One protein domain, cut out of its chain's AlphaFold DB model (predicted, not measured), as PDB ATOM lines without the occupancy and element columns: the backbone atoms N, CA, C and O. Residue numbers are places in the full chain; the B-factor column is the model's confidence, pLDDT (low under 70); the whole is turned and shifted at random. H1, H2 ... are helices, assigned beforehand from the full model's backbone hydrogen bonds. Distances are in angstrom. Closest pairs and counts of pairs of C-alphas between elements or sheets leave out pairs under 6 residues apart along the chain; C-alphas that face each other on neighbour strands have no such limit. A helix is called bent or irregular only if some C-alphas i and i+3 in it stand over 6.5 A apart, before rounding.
ATOM      1  N   ARG A  60     -86.645  35.780   2.909       91.88
ATOM      2  CA  ARG A  60     -85.339  35.537   2.263       91.88
ATOM      3  C   ARG A  60     -85.149  36.372   0.996       91.88
ATOM      4  O   ARG A  60     -84.036  36.786   0.702       91.88
ATOM      5  N   PHE A  61     -86.235  36.609   0.263       90.31
ATOM      6  CA  PHE A  61     -86.224  37.427  -0.941       90.31
ATOM      7  C   PHE A  61     -85.997  38.911  -0.625       90.31
ATOM      8  O   PHE A  61     -85.125  39.529  -1.229       90.31
ATOM      9  N   ALA A  62     -86.721  39.467   0.353       89.88
ATOM     10  CA  ALA A  62     -86.544  40.856   0.772       89.88
ATOM     11  C   ALA A  62     -85.140  41.110   1.345       89.88
ATOM     12  O   ALA A  62     -84.498  42.093   0.983       89.88
ATOM     13  N   LEU A  63     -84.621  40.188   2.162       92.00
ATOM     14  CA  LEU A  63     -83.260  40.274   2.700       92.00
ATOM     15  C   LEU A  63     -82.191  40.167   1.604       92.00
ATOM     16  O   LEU A  63     -81.196  40.882   1.656       92.00
ATOM     17  N   TYR A  64     -82.403  39.318   0.593       93.06
ATOM     18  CA  TYR A  64     -81.509  39.239  -0.564       93.06
ATOM     19  C   TYR A  64     -81.479  40.553  -1.351       93.06
ATOM     20  O   TYR A  64     -80.402  41.060  -1.655       93.06
ATOM     21  N   LEU A  65     -82.650  41.138  -1.631       91.50
ATOM     22  CA  LEU A  65     -82.734  42.454  -2.267       91.50
ATOM     23  C   LEU A  65     -82.070  43.547  -1.418       91.50
ATOM     24  O   LEU A  65     -81.452  44.451  -1.974       91.50
ATOM     25  N   GLY A  66     -82.155  43.442  -0.089       91.19
ATOM     26  CA  GLY A  66     -81.439  44.304   0.849       91.19
ATOM     27  C   GLY A  66     -79.915  44.193   0.727       91.19
ATOM     28  O   GLY A  66     -79.249  45.224   0.664       91.19
ATOM     29  N   ASP A  67     -79.369  42.977   0.620       91.94
ATOM     30  CA  ASP A  67     -77.919  42.728   0.486       91.94
ATOM     31  C   ASP A  67     -77.337  43.346  -0.796       91.94
ATOM     32  O   ASP A  67     -76.251  43.917  -0.774       91.94
ATOM     33  N   ILE A  68     -78.081  43.299  -1.907       94.81
ATOM     34  CA  ILE A  68     -77.645  43.882  -3.190       94.81
ATOM     35  C   ILE A  68     -78.110  45.332  -3.398       94.81
ATOM     36  O   ILE A  68     -77.820  45.920  -4.439       94.81
ATOM     37  N   SER A  69     -78.847  45.919  -2.449       93.81
ATOM     38  CA  SER A  69     -79.559  47.198  -2.631       93.81
ATOM     39  C   SER A  69     -78.643  48.363  -3.012       93.81
ATOM     40  O   SER A  69     -78.994  49.175  -3.870       93.81
ATOM     41  N   PHE A  70     -77.447  48.425  -2.425       92.19
ATOM     42  CA  PHE A  70     -76.470  49.469  -2.724       92.19
ATOM     43  C   PHE A  70     -75.958  49.373  -4.166       92.19
ATOM     44  O   PHE A  70     -75.985  50.355  -4.909       92.19
ATOM     45  N   ALA A  71     -75.562  48.175  -4.603       93.38
ATOM     46  CA  ALA A  71     -75.145  47.950  -5.983       93.38
ATOM     47  C   ALA A  71     -76.306  48.148  -6.968       93.38
ATOM     48  O   ALA A  71     -76.105  48.690  -8.053       93.38
ATOM     49  N   LEU A  72     -77.524  47.754  -6.582       92.56
ATOM     50  CA  LEU A  72     -78.738  47.968  -7.363       92.56
ATOM     51  C   LEU A  72     -78.962  49.458  -7.625       92.56
ATOM     52  O   LEU A  72     -79.197  49.834  -8.768       92.56
ATOM     53  N   TYR A  73     -78.824  50.303  -6.600       91.50
ATOM     54  CA  TYR A  73     -78.935  51.756  -6.732       91.50
ATOM     55  C   TYR A  73     -77.876  52.335  -7.682       91.50
ATOM     56  O   TYR A  73     -78.211  53.114  -8.573       91.50
ATOM     57  N   LEU A  74     -76.618  51.905  -7.544       91.38
ATOM     58  CA  LEU A  74     -75.515  52.383  -8.382       91.38
ATOM     59  C   LEU A  74     -75.660  51.993  -9.856       91.38
ATOM     60  O   LEU A  74     -75.321  52.775 -10.739       91.38
ATOM     61  N   VAL A  75     -76.120  50.773 -10.128       92.50
ATOM     62  CA  VAL A  75     -76.186  50.222 -11.488       92.50
ATOM     63  C   VAL A  75     -77.503  50.580 -12.181       92.50
ATOM     64  O   VAL A  75     -77.544  50.667 -13.410       92.50
ATOM     65  N   HIS A  76     -78.565  50.842 -11.414       91.06
ATOM     66  CA  HIS A  76     -79.886  51.191 -11.929       91.06
ATOM     67  C   HIS A  76     -79.858  52.385 -12.882       91.06
ATOM     68  O   HIS A  76     -80.366  52.274 -13.994       91.06
ATOM     69  N   GLU A  77     -79.256  53.502 -12.482       87.25
ATOM     70  CA  GLU A  77     -79.277  54.727 -13.287       87.25
ATOM     71  C   GLU A  77     -78.467  54.600 -14.597       87.25
ATOM     72  O   GLU A  77     -79.027  54.868 -15.665       87.25
ATOM     73  N   PRO A  78     -77.218  54.087 -14.596       88.62
ATOM     74  CA  PRO A  78     -76.487  53.800 -15.832       88.62
ATOM     75  C   PRO A  78     -77.200  52.804 -16.752       88.62
ATOM     76  O   PRO A  78     -77.204  52.985 -17.974       88.62
ATOM     77  N   LEU A  79     -77.818  51.755 -16.194       86.62
ATOM     78  CA  LEU A  79     -78.583  50.797 -16.989       86.62
ATOM     79  C   LEU A  79     -79.848  51.428 -17.563       86.62
ATOM     80  O   LEU A  79     -80.180  51.158 -18.710       86.62
ATOM     81  N   LEU A  80     -80.541  52.289 -16.825       85.25
ATOM     82  CA  LEU A  80     -81.739  52.957 -17.326       85.25
ATOM     83  C   LEU A  80     -81.399  53.913 -18.481       85.25
ATOM     84  O   LEU A  80     -82.082  53.905 -19.506       85.25
ATOM     85  N   CYS A  81     -80.290  54.649 -18.369       83.75
ATOM     86  CA  CYS A  81     -79.791  55.526 -19.431       83.75
ATOM     87  C   CYS A  81     -79.291  54.764 -20.669       83.75
ATOM     88  O   CYS A  81     -79.456  55.246 -21.785       83.75
ATOM     89  N   SER A  82     -78.692  53.581 -20.508       82.06
ATOM     90  CA  SER A  82     -78.161  52.794 -21.636       82.06
ATOM     91  C   SER A  82     -79.206  51.862 -22.256       82.06
ATOM     92  O   SER A  82     -79.461  51.909 -23.460       82.06
ATOM     93  N   TYR A  83     -79.847  51.033 -21.437       76.56
ATOM     94  CA  TYR A  83     -80.820  50.029 -21.859       76.56
ATOM     95  C   TYR A  83     -82.179  50.645 -22.197       76.56
ATOM     96  O   TYR A  83     -82.780  50.284 -23.206       76.56
ATOM     97  N   GLY A  84     -82.657  51.606 -21.398       69.50
ATOM     98  CA  GLY A  84     -83.962  52.244 -21.604       69.50
ATOM     99  C   GLY A  84     -84.021  53.060 -22.895       69.50
ATOM    100  O   GLY A  84     -84.970  52.927 -23.670       69.50
ATOM    101  N   VAL A  85     -82.970  53.836 -23.175       70.00
ATOM    102  CA  VAL A  85     -82.857  54.644 -24.404       70.00
ATOM    103  C   VAL A  85     -82.728  53.764 -25.651       70.00
ATOM    104  O   VAL A  85     -83.200  54.146 -26.718       70.00
ATOM    105  N   TRP A  86     -82.142  52.570 -25.531       71.25
ATOM    106  CA  TRP A  86     -81.974  51.657 -26.662       71.25
ATOM    107  C   TRP A  86     -83.203  50.772 -26.920       71.25
ATOM    108  O   TRP A  86     -83.605  50.592 -28.071       71.25
ATOM    109  N   LEU A  87     -83.820  50.222 -25.871       68.19
ATOM    110  CA  LEU A  87     -84.860  49.199 -26.007       68.19
ATOM    111  C   LEU A  87     -86.242  49.790 -26.326       68.19
ATOM    112  O   LEU A  87     -86.966  49.238 -27.155       68.19
ATOM    113  N   VAL A  88     -86.604  50.927 -25.717       67.06
ATOM    114  CA  VAL A  88     -87.937  51.536 -25.884       67.06
ATOM    115  C   VAL A  88     -88.217  51.939 -27.341       67.06
ATOM    116  O   VAL A  88     -89.288  51.581 -27.837       67.06
ATOM    117  N   PRO A  89     -87.297  52.588 -28.083       67.50
ATOM    118  CA  PRO A  89     -87.516  52.897 -29.500       67.50
ATOM    119  C   PRO A  89     -87.475  51.658 -30.407       67.50
ATOM    120  O   PRO A  89     -88.095  51.649 -31.470       67.50
ATOM    121  N   ARG A  90     -86.746  50.607 -30.001       69.31
ATOM    122  CA  ARG A  90     -86.591  49.361 -30.768       69.31
ATOM    123  C   ARG A  90     -87.845  48.490 -30.698       69.31
ATOM    124  O   ARG A  90     -88.240  47.928 -31.714       69.31
ATOM    125  N   LEU A  91     -88.462  48.394 -29.519       65.50
ATOM    126  CA  LEU A  91     -89.704  47.642 -29.315       65.50
ATOM    127  C   LEU A  91     -90.949  48.419 -29.764       65.50
ATOM    128  O   LEU A  91     -91.931  47.797 -30.154       65.50
ATOM    129  N   ASN A  92     -90.899  49.754 -29.773       64.31
ATOM    130  CA  ASN A  92     -91.972  50.606 -30.304       64.31
ATOM    131  C   ASN A  92     -91.698  51.094 -31.739       64.31
ATOM    132  O   ASN A  92     -92.162  52.170 -32.101       64.31
ATOM    133  N   SER A  93     -90.909  50.330 -32.509       58.78
ATOM    134  CA  SER A  93     -90.438  50.596 -33.878       58.78
ATOM    135  C   SER A  93     -91.034  51.845 -34.550       58.78
ATOM    136  O   SER A  93     -92.072  51.759 -35.194       58.78
ATOM    137  N   ILE A  94     -90.343  52.982 -34.408       55.03
ATOM    138  CA  ILE A  94     -90.387  54.151 -35.312       55.03
ATOM    139  C   ILE A  94     -91.805  54.573 -35.754       55.03
ATOM    140  O   ILE A  94     -92.035  54.846 -36.928       55.03
ATOM    141  N   GLU A  95     -92.774  54.659 -34.843       50.84
ATOM    142  CA  GLU A  95     -94.067  55.253 -35.195       50.84
ATOM    143  C   GLU A  95     -94.614  56.092 -34.041       50.84
ATOM    144  O   GLU A  95     -94.897  55.598 -32.952       50.84
ATOM    145  N   HIS A  96     -94.730  57.399 -34.288       57.44
ATOM    146  CA  HIS A  96     -95.196  58.401 -33.326       57.44
ATOM    147  C   HIS A  96     -96.688  58.255 -32.958       57.44
ATOM    148  O   HIS A  96     -97.152  58.962 -32.068       57.44
ATOM    149  N   ASP A  97     -97.415  57.330 -33.599       57.84
ATOM    150  CA  ASP A  97     -98.851  57.085 -33.416       57.84
ATOM    151  C   ASP A  97     -99.125  55.638 -32.949       57.84
ATOM    152  O   ASP A  97     -99.824  54.818 -33.552       57.84
ATOM    153  N   VAL A  98     -98.458  55.247 -31.865       61.84
ATOM    154  CA  VAL A  98     -98.741  54.004 -31.144       61.84
ATOM    155  C   VAL A  98     -99.870  54.274 -30.149       61.84
ATOM    156  O   VAL A  98     -99.682  54.974 -29.161       61.84
ATOM    157  N   GLY A  99    -101.058  53.706 -30.391       71.94
ATOM    158  CA  GLY A  99    -102.169  53.784 -29.435       71.94
ATOM    159  C   GLY A  99    -101.718  53.401 -28.018       71.94
ATOM    160  O   GLY A  99    -100.887  52.503 -27.855       71.94
ATOM    161  N   ALA A 100    -102.261  54.072 -26.994       76.50
ATOM    162  CA  ALA A 100    -101.782  54.009 -25.604       76.50
ATOM    163  C   ALA A 100    -101.561  52.578 -25.070       76.50
ATOM    164  O   ALA A 100    -100.629  52.328 -24.310       76.50
ATOM    165  N   VAL A 101    -102.379  51.621 -25.521       77.69
ATOM    166  CA  VAL A 101    -102.266  50.197 -25.168       77.69
ATOM    167  C   VAL A 101    -100.989  49.558 -25.727       77.69
ATOM    168  O   VAL A 101    -100.294  48.850 -25.004       77.69
ATOM    169  N   ARG A 102    -100.640  49.825 -26.993       75.81
ATOM    170  CA  ARG A 102     -99.433  49.286 -27.648       75.81
ATOM    171  C   ARG A 102     -98.168  49.843 -27.001       75.81
ATOM    172  O   ARG A 102     -97.256  49.078 -26.703       75.81
ATOM    173  N   TYR A 103     -98.160  51.143 -26.710       77.19
ATOM    174  CA  TYR A 103     -97.076  51.777 -25.963       77.19
ATOM    175  C   TYR A 103     -96.936  51.185 -24.551       77.19
ATOM    176  O   TYR A 103     -95.839  50.801 -24.146       77.19
ATOM    177  N   GLY A 104     -98.050  51.035 -23.823       81.25
ATOM    178  CA  GLY A 104     -98.064  50.428 -22.490       81.25
ATOM    179  C   GLY A 104     -97.536  48.990 -22.480       81.25
ATOM    180  O   GLY A 104     -96.739  48.636 -21.613       81.25
ATOM    181  N   LEU A 105     -97.904  48.181 -23.479       82.06
ATOM    182  CA  LEU A 105     -97.364  46.830 -23.659       82.06
ATOM    183  C   LEU A 105     -95.861  46.845 -23.968       82.06
ATOM    184  O   LEU A 105     -95.120  46.058 -23.384       82.06
ATOM    185  N   GLY A 106     -95.395  47.757 -24.827       80.75
ATOM    186  CA  GLY A 106     -93.970  47.930 -25.118       80.75
ATOM    187  C   GLY A 106     -93.163  48.283 -23.866       80.75
ATOM    188  O   GLY A 106     -92.130  47.669 -23.602       80.75
ATOM    189  N   VAL A 107     -93.666  49.207 -23.042       80.44
ATOM    190  CA  VAL A 107     -93.052  49.566 -21.751       80.44
ATOM    191  C   VAL A 107     -93.067  48.387 -20.776       80.44
ATOM    192  O   VAL A 107     -92.051  48.122 -20.131       80.44
ATOM    193  N   ALA A 108     -94.172  47.644 -20.686       84.81
ATOM    194  CA  ALA A 108     -94.269  46.474 -19.816       84.81
ATOM    195  C   ALA A 108     -93.260  45.382 -20.210       84.81
ATOM    196  O   ALA A 108     -92.592  44.823 -19.340       84.81
ATOM    197  N   LEU A 109     -93.098  45.127 -21.511       84.06
ATOM    198  CA  LEU A 109     -92.100  44.194 -22.031       84.06
ATOM    199  C   LEU A 109     -90.675  44.689 -21.771       84.06
ATOM    200  O   LEU A 109     -89.859  43.919 -21.270       84.06
ATOM    201  N   CYS A 110     -90.379  45.969 -22.024       82.81
ATOM    202  CA  CYS A 110     -89.085  46.561 -21.670       82.81
ATOM    203  C   CYS A 110     -88.752  46.337 -20.194       82.81
ATOM    204  O   CYS A 110     -87.655  45.894 -19.860       82.81
ATOM    205  N   ASN A 111     -89.712  46.620 -19.313       85.38
ATOM    206  CA  ASN A 111     -89.557  46.468 -17.875       85.38
ATOM    207  C   ASN A 111     -89.316  44.996 -17.496       85.38
ATOM    208  O   ASN A 111     -88.424  44.706 -16.701       85.38
ATOM    209  N   LEU A 112     -90.043  44.062 -18.116       88.69
ATOM    210  CA  LEU A 112     -89.885  42.624 -17.885       88.69
ATOM    211  C   LEU A 112     -88.459  42.131 -18.177       88.69
ATOM    212  O   LEU A 112     -87.949  41.302 -17.428       88.69
ATOM    213  N   PHE A 113     -87.805  42.645 -19.223       86.00
ATOM    214  CA  PHE A 113     -86.414  42.293 -19.533       86.00
ATOM    215  C   PHE A 113     -85.388  43.099 -18.728       86.00
ATOM    216  O   PHE A 113     -84.312  42.586 -18.416       86.00
ATOM    217  N   PHE A 114     -85.715  44.336 -18.360       88.06
ATOM    218  CA  PHE A 114     -84.830  45.200 -17.586       88.06
ATOM    219  C   PHE A 114     -84.584  44.664 -16.173       88.06
ATOM    220  O   PHE A 114     -83.435  44.613 -15.740       88.06
ATOM    221  N   TRP A 115     -85.630  44.216 -15.469       89.88
ATOM    222  CA  TRP A 115     -85.514  43.753 -14.079       89.88
ATOM    223  C   TRP A 115     -84.505  42.607 -13.883       89.88
ATOM    224  O   TRP A 115     -83.649  42.734 -13.006       89.88
ATOM    225  N   PRO A 116     -84.523  41.521 -14.681       91.69
ATOM    226  CA  PRO A 116     -83.514  40.469 -14.585       91.69
ATOM    227  C   PRO A 116     -82.093  40.973 -14.840       91.69
ATOM    228  O   PRO A 116     -81.183  40.627 -14.091       91.69
ATOM    229  N   VAL A 117     -81.893  41.810 -15.866       90.75
ATOM    230  CA  VAL A 117     -80.570  42.371 -16.193       90.75
ATOM    231  C   VAL A 117     -80.064  43.242 -15.048       90.75
ATOM    232  O   VAL A 117     -78.905  43.125 -14.650       90.75
ATOM    233  N   LEU A 118     -80.943  44.068 -14.483       92.75
ATOM    234  CA  LEU A 118     -80.638  44.941 -13.363       92.75
ATOM    235  C   LEU A 118     -80.260  44.144 -12.105       92.75
ATOM    236  O   LEU A 118     -79.224  44.420 -11.504       92.75
ATOM    237  N   ILE A 119     -81.056  43.138 -11.730       93.88
ATOM    238  CA  ILE A 119     -80.794  42.301 -10.547       93.88
ATOM    239  C   ILE A 119     -79.495  41.507 -10.725       93.88
ATOM    240  O   ILE A 119     -78.661  41.493  -9.822       93.88
ATOM    241  N   CYS A 120     -79.279  40.894 -11.892       93.25
ATOM    242  CA  CYS A 120     -78.038  40.175 -12.185       93.25
ATOM    243  C   CYS A 120     -76.823  41.111 -12.173       93.25
ATOM    244  O   CYS A 120     -75.794  40.775 -11.589       93.25
ATOM    245  N   GLY A 121     -76.935  42.295 -12.780       92.50
ATOM    246  CA  GLY A 121     -75.879  43.307 -12.768       92.50
ATOM    247  C   GLY A 121     -75.530  43.756 -11.349       92.50
ATOM    248  O   GLY A 121     -74.353  43.813 -10.989       92.50
ATOM    249  N   ALA A 122     -76.543  44.000 -10.518       93.88
ATOM    250  CA  ALA A 122     -76.368  44.360  -9.117       93.88
ATOM    251  C   ALA A 122     -75.724  43.232  -8.296       93.88
ATOM    252  O   ALA A 122     -74.799  43.492  -7.526       93.88
ATOM    253  N   ASP A 123     -76.148  41.978  -8.478       94.50
ATOM    254  CA  ASP A 123     -75.557  40.817  -7.796       94.50
ATOM    255  C   ASP A 123     -74.074  40.638  -8.167       94.50
ATOM    256  O   ASP A 123     -73.232  40.443  -7.286       94.50
ATOM    257  N   LEU A 124     -73.720  40.811  -9.447       94.12
ATOM    258  CA  LEU A 124     -72.328  40.782  -9.909       94.12
ATOM    259  C   LEU A 124     -71.497  41.893  -9.256       94.12
ATOM    260  O   LEU A 124     -70.446  41.617  -8.675       94.12
ATOM    261  N   VAL A 125     -71.966  43.142  -9.304       93.56
ATOM    262  CA  VAL A 125     -71.249  44.282  -8.705       93.56
ATOM    263  C   VAL A 125     -71.102  44.105  -7.193       93.56
ATOM    264  O   VAL A 125     -70.017  44.336  -6.654       93.56
ATOM    265  N   THR A 126     -72.134  43.598  -6.519       94.25
ATOM    266  CA  THR A 126     -72.080  43.306  -5.080       94.25
ATOM    267  C   THR A 126     -70.979  42.290  -4.764       94.25
ATOM    268  O   THR A 126     -70.147  42.495  -3.877       94.25
ATOM    269  N   ARG A 127     -70.922  41.185  -5.518       92.44
ATOM    270  CA  ARG A 127     -69.953  40.102  -5.277       92.44
ATOM    271  C   ARG A 127     -68.522  40.484  -5.638       92.44
ATOM    272  O   ARG A 127     -67.594  40.111  -4.919       92.44
ATOM    273  N   PHE A 128     -68.331  41.182  -6.756       93.81
ATOM    274  CA  PHE A 128     -66.999  41.444  -7.297       93.81
ATOM    275  C   PHE A 128     -66.381  42.749  -6.807       93.81
ATOM    276  O   PHE A 128     -65.160  42.795  -6.655       93.81
ATOM    277  N   VAL A 129     -67.193  43.774  -6.549       93.25
ATOM    278  CA  VAL A 129     -66.719  45.119  -6.206       93.25
ATOM    279  C   VAL A 129     -67.038  45.442  -4.756       93.25
ATOM    280  O   VAL A 129     -66.112  45.667  -3.977       93.25
ATOM    281  N   ASP A 130     -68.314  45.423  -4.374       92.75
ATOM    282  CA  ASP A 130     -68.757  45.946  -3.078       92.75
ATOM    283  C   ASP A 130     -68.140  45.175  -1.901       92.75
ATOM    284  O   ASP A 130     -67.361  45.730  -1.120       92.75
ATOM    285  N   ARG A 131     -68.342  43.850  -1.848       92.00
ATOM    286  CA  ARG A 131     -67.800  43.003  -0.768       92.00
ATOM    287  C   ARG A 131     -66.276  43.099  -0.640       92.00
ATOM    288  O   ARG A 131     -65.747  43.099   0.474       92.00
ATOM    289  N   LYS A 132     -65.558  43.204  -1.764       93.19
ATOM    290  CA  LYS A 132     -64.094  43.369  -1.763       93.19
ATOM    291  C   LYS A 132     -63.678  44.756  -1.276       93.19
ATOM    292  O   LYS A 132     -62.708  44.863  -0.530       93.19
ATOM    293  N   SER A 133     -64.422  45.791  -1.651       91.56
ATOM    294  CA  SER A 133     -64.178  47.174  -1.229       91.56
ATOM    295  C   SER A 133     -64.389  47.340   0.275       91.56
ATOM    296  O   SER A 133     -63.551  47.939   0.950       91.56
ATOM    297  N   VAL A 134     -65.436  46.726   0.834       91.88
ATOM    298  CA  VAL A 134     -65.679  46.703   2.286       91.88
ATOM    299  C   VAL A 134     -64.557  45.964   3.021       91.88
ATOM    300  O   VAL A 134     -64.066  46.446   4.044       91.88
ATOM    301  N   ALA A 135     -64.101  44.819   2.501       92.56
ATOM    302  CA  ALA A 135     -62.981  44.082   3.088       92.56
ATOM    303  C   ALA A 135     -61.677  44.899   3.065       92.56
ATOM    304  O   ALA A 135     -60.968  44.959   4.073       92.56
ATOM    305  N   PHE A 136     -61.397  45.575   1.950       94.44
ATOM    306  CA  PHE A 136     -60.254  46.474   1.819       94.44
ATOM    307  C   PHE A 136     -60.335  47.653   2.799       94.44
ATOM    308  O   PHE A 136     -59.365  47.931   3.499       94.44
ATOM    309  N   SER A 137     -61.501  48.298   2.917       93.19
ATOM    310  CA  SER A 137     -61.723  49.403   3.857       93.19
ATOM    311  C   SER A 137     -61.500  48.968   5.310       93.19
ATOM    312  O   SER A 137     -60.777  49.631   6.054       93.19
ATOM    313  N   ARG A 138     -62.028  47.798   5.700       93.62
ATOM    314  CA  ARG A 138     -61.802  47.214   7.034       93.62
ATOM    315  C   ARG A 138     -60.324  46.929   7.302       93.62
ATOM    316  O   ARG A 138     -59.849  47.195   8.405       93.62
ATOM    317  N   TRP A 139     -59.605  46.396   6.314       96.00
ATOM    318  CA  TRP A 139     -58.165  46.156   6.415       96.00
ATOM    319  C   TRP A 139     -57.379  47.464   6.578       96.00
ATOM    320  O   TRP A 139     -56.558  47.571   7.488       96.00
ATOM    321  N   ALA A 140     -57.667  48.469   5.748       94.88
ATOM    322  CA  ALA A 140     -56.988  49.761   5.779       94.88
ATOM    323  C   ALA A 140     -57.221  50.484   7.113       94.88
ATOM    324  O   ALA A 140     -56.273  50.972   7.727       94.88
ATOM    325  N   TYR A 141     -58.461  50.476   7.614       94.25
ATOM    326  CA  TYR A 141     -58.805  51.050   8.915       94.25
ATOM    327  C   TYR A 141     -58.007  50.406  10.058       94.25
ATOM    328  O   TYR A 141     -57.461  51.105  10.909       94.25
ATOM    329  N   GLY A 142     -57.872  49.075  10.043       95.06
ATOM    330  CA  GLY A 142     -57.107  48.341  11.052       95.06
ATOM    331  C   GLY A 142     -55.590  48.549  11.001       95.06
ATOM    332  O   GLY A 142     -54.922  48.165  11.954       95.06
ATOM    333  N   LYS A 143     -55.047  49.110   9.912       91.94
ATOM    334  CA  LYS A 143     -53.608  49.375   9.729       91.94
ATOM    335  C   LYS A 143     -53.210  50.842   9.889       91.94
ATOM    336  O   LYS A 143     -52.041  51.101  10.150       91.94
ATOM    337  N   LEU A 144     -54.131  51.773   9.625       91.69
ATOM    338  CA  LEU A 144     -53.841  53.211   9.558       91.69
ATOM    339  C   LEU A 144     -54.364  53.999  10.764       91.69
ATOM    340  O   LEU A 144     -53.815  55.052  11.069       91.69
ATOM    341  N   VAL A 145     -55.442  53.537  11.404       87.12
ATOM    342  CA  VAL A 145     -56.109  54.259  12.508       87.12
ATOM    343  C   VAL A 145     -55.885  53.573  13.862       87.12
ATOM    344  O   VAL A 145     -55.976  54.221  14.903       87.12
ATOM    345  N   LYS A 146     -55.577  52.274  13.852       53.12
ATOM    346  CA  LYS A 146     -55.059  51.518  14.999       53.12
ATOM    347  C   LYS A 146     -53.568  51.290  14.830       53.12
ATOM    348  O   LYS A 146     -52.888  51.274  15.876       53.12
TER     349      LYS A 146
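Overview. This is residues 60 to 146 of the 146 residues of an uncharacterized protein of Candidatus Bathyarchaeota archaeon (UniProt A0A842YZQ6). What shape does the chain make? It makes a long helical hairpin, in which H2 and the longer arm H3a run side by side in opposite ways, and residues 131 to 146, of which 131 to 144 belong to H3, stick out beyond it. The short H1 sits at the hairpin's open end, away from the turn at residues 92 to 99, and near H3a. What are its make-up and size? The printed part has 87 residues with three named helices, H1, H2 and H3 in that order, and no named strand: the class is all helix. The whole is extended, with a radius of gyration of the C-alphas of 18.6 A and spans of 66 by 27 by 15 A.

Arrangement. Where does the first helix stand? H1, residues 60 to 67, and H2, residues 69 to 91, meet only through their link, a tight one of 1 residue. H1 touches no helix, but is near H3a, residues 100 to 128, with 7 pairs of C-alphas within 10 A. How do H2 and H3a stand? They form a helical hairpin and touch, with 24 pairs of C-alphas within 8 A; the closest C-alphas, those of Leu 72 and Ala 122, are 4.7 A apart. They run opposite ways at a tilt of 36 degrees, only just steep. What of the last arm and the backbones? H3b, residues 131 to 144, is apart from H1 and H2. In H1 and H3b every O i to N i+4 pair is within hydrogen-bond range, against 14 of 19 in H2 and 23 of 25 in H3a.

Along the chain. Where does H1 begin? C-alpha 60 is at (-85.339, 35.537, 2.263), and H1 measures 10.5 A from first to last C-alpha. Is H2 straight? It measures 28.6 A and has a kink of 48 degrees near residue 78; it is irregular, but only just, with C-alphas 74 and 77 6.6 A apart. Is H3 one straight helix? By its hydrogen bonds residues 100 to 144 were assigned as one helix, but it is bent: C-alphas 128 and 131 are 6.8 A apart. H3a, 41.3 A long, and H3b, 20.1 A long and ending with C-alpha 144 at (-53.841, 53.211, 9.558), stand at a steep tilt of 39 degrees.

Size, cuts and confidence. How large is it? The two C-alphas farthest apart, those of Asp 97 and Lys 146, are 65.5 A apart. Without residues 131 to 146, which stand free, the body spans 44 by 23 by 13 A. Are there cuts or long links? The printed part has no cut and no long link; H2 to H3 is a short link of 8 residues. Where is confidence low? The mean pLDDT of the printed part is 84.4, and residue 84, residues 87 to 98 and residue 146 are under 70.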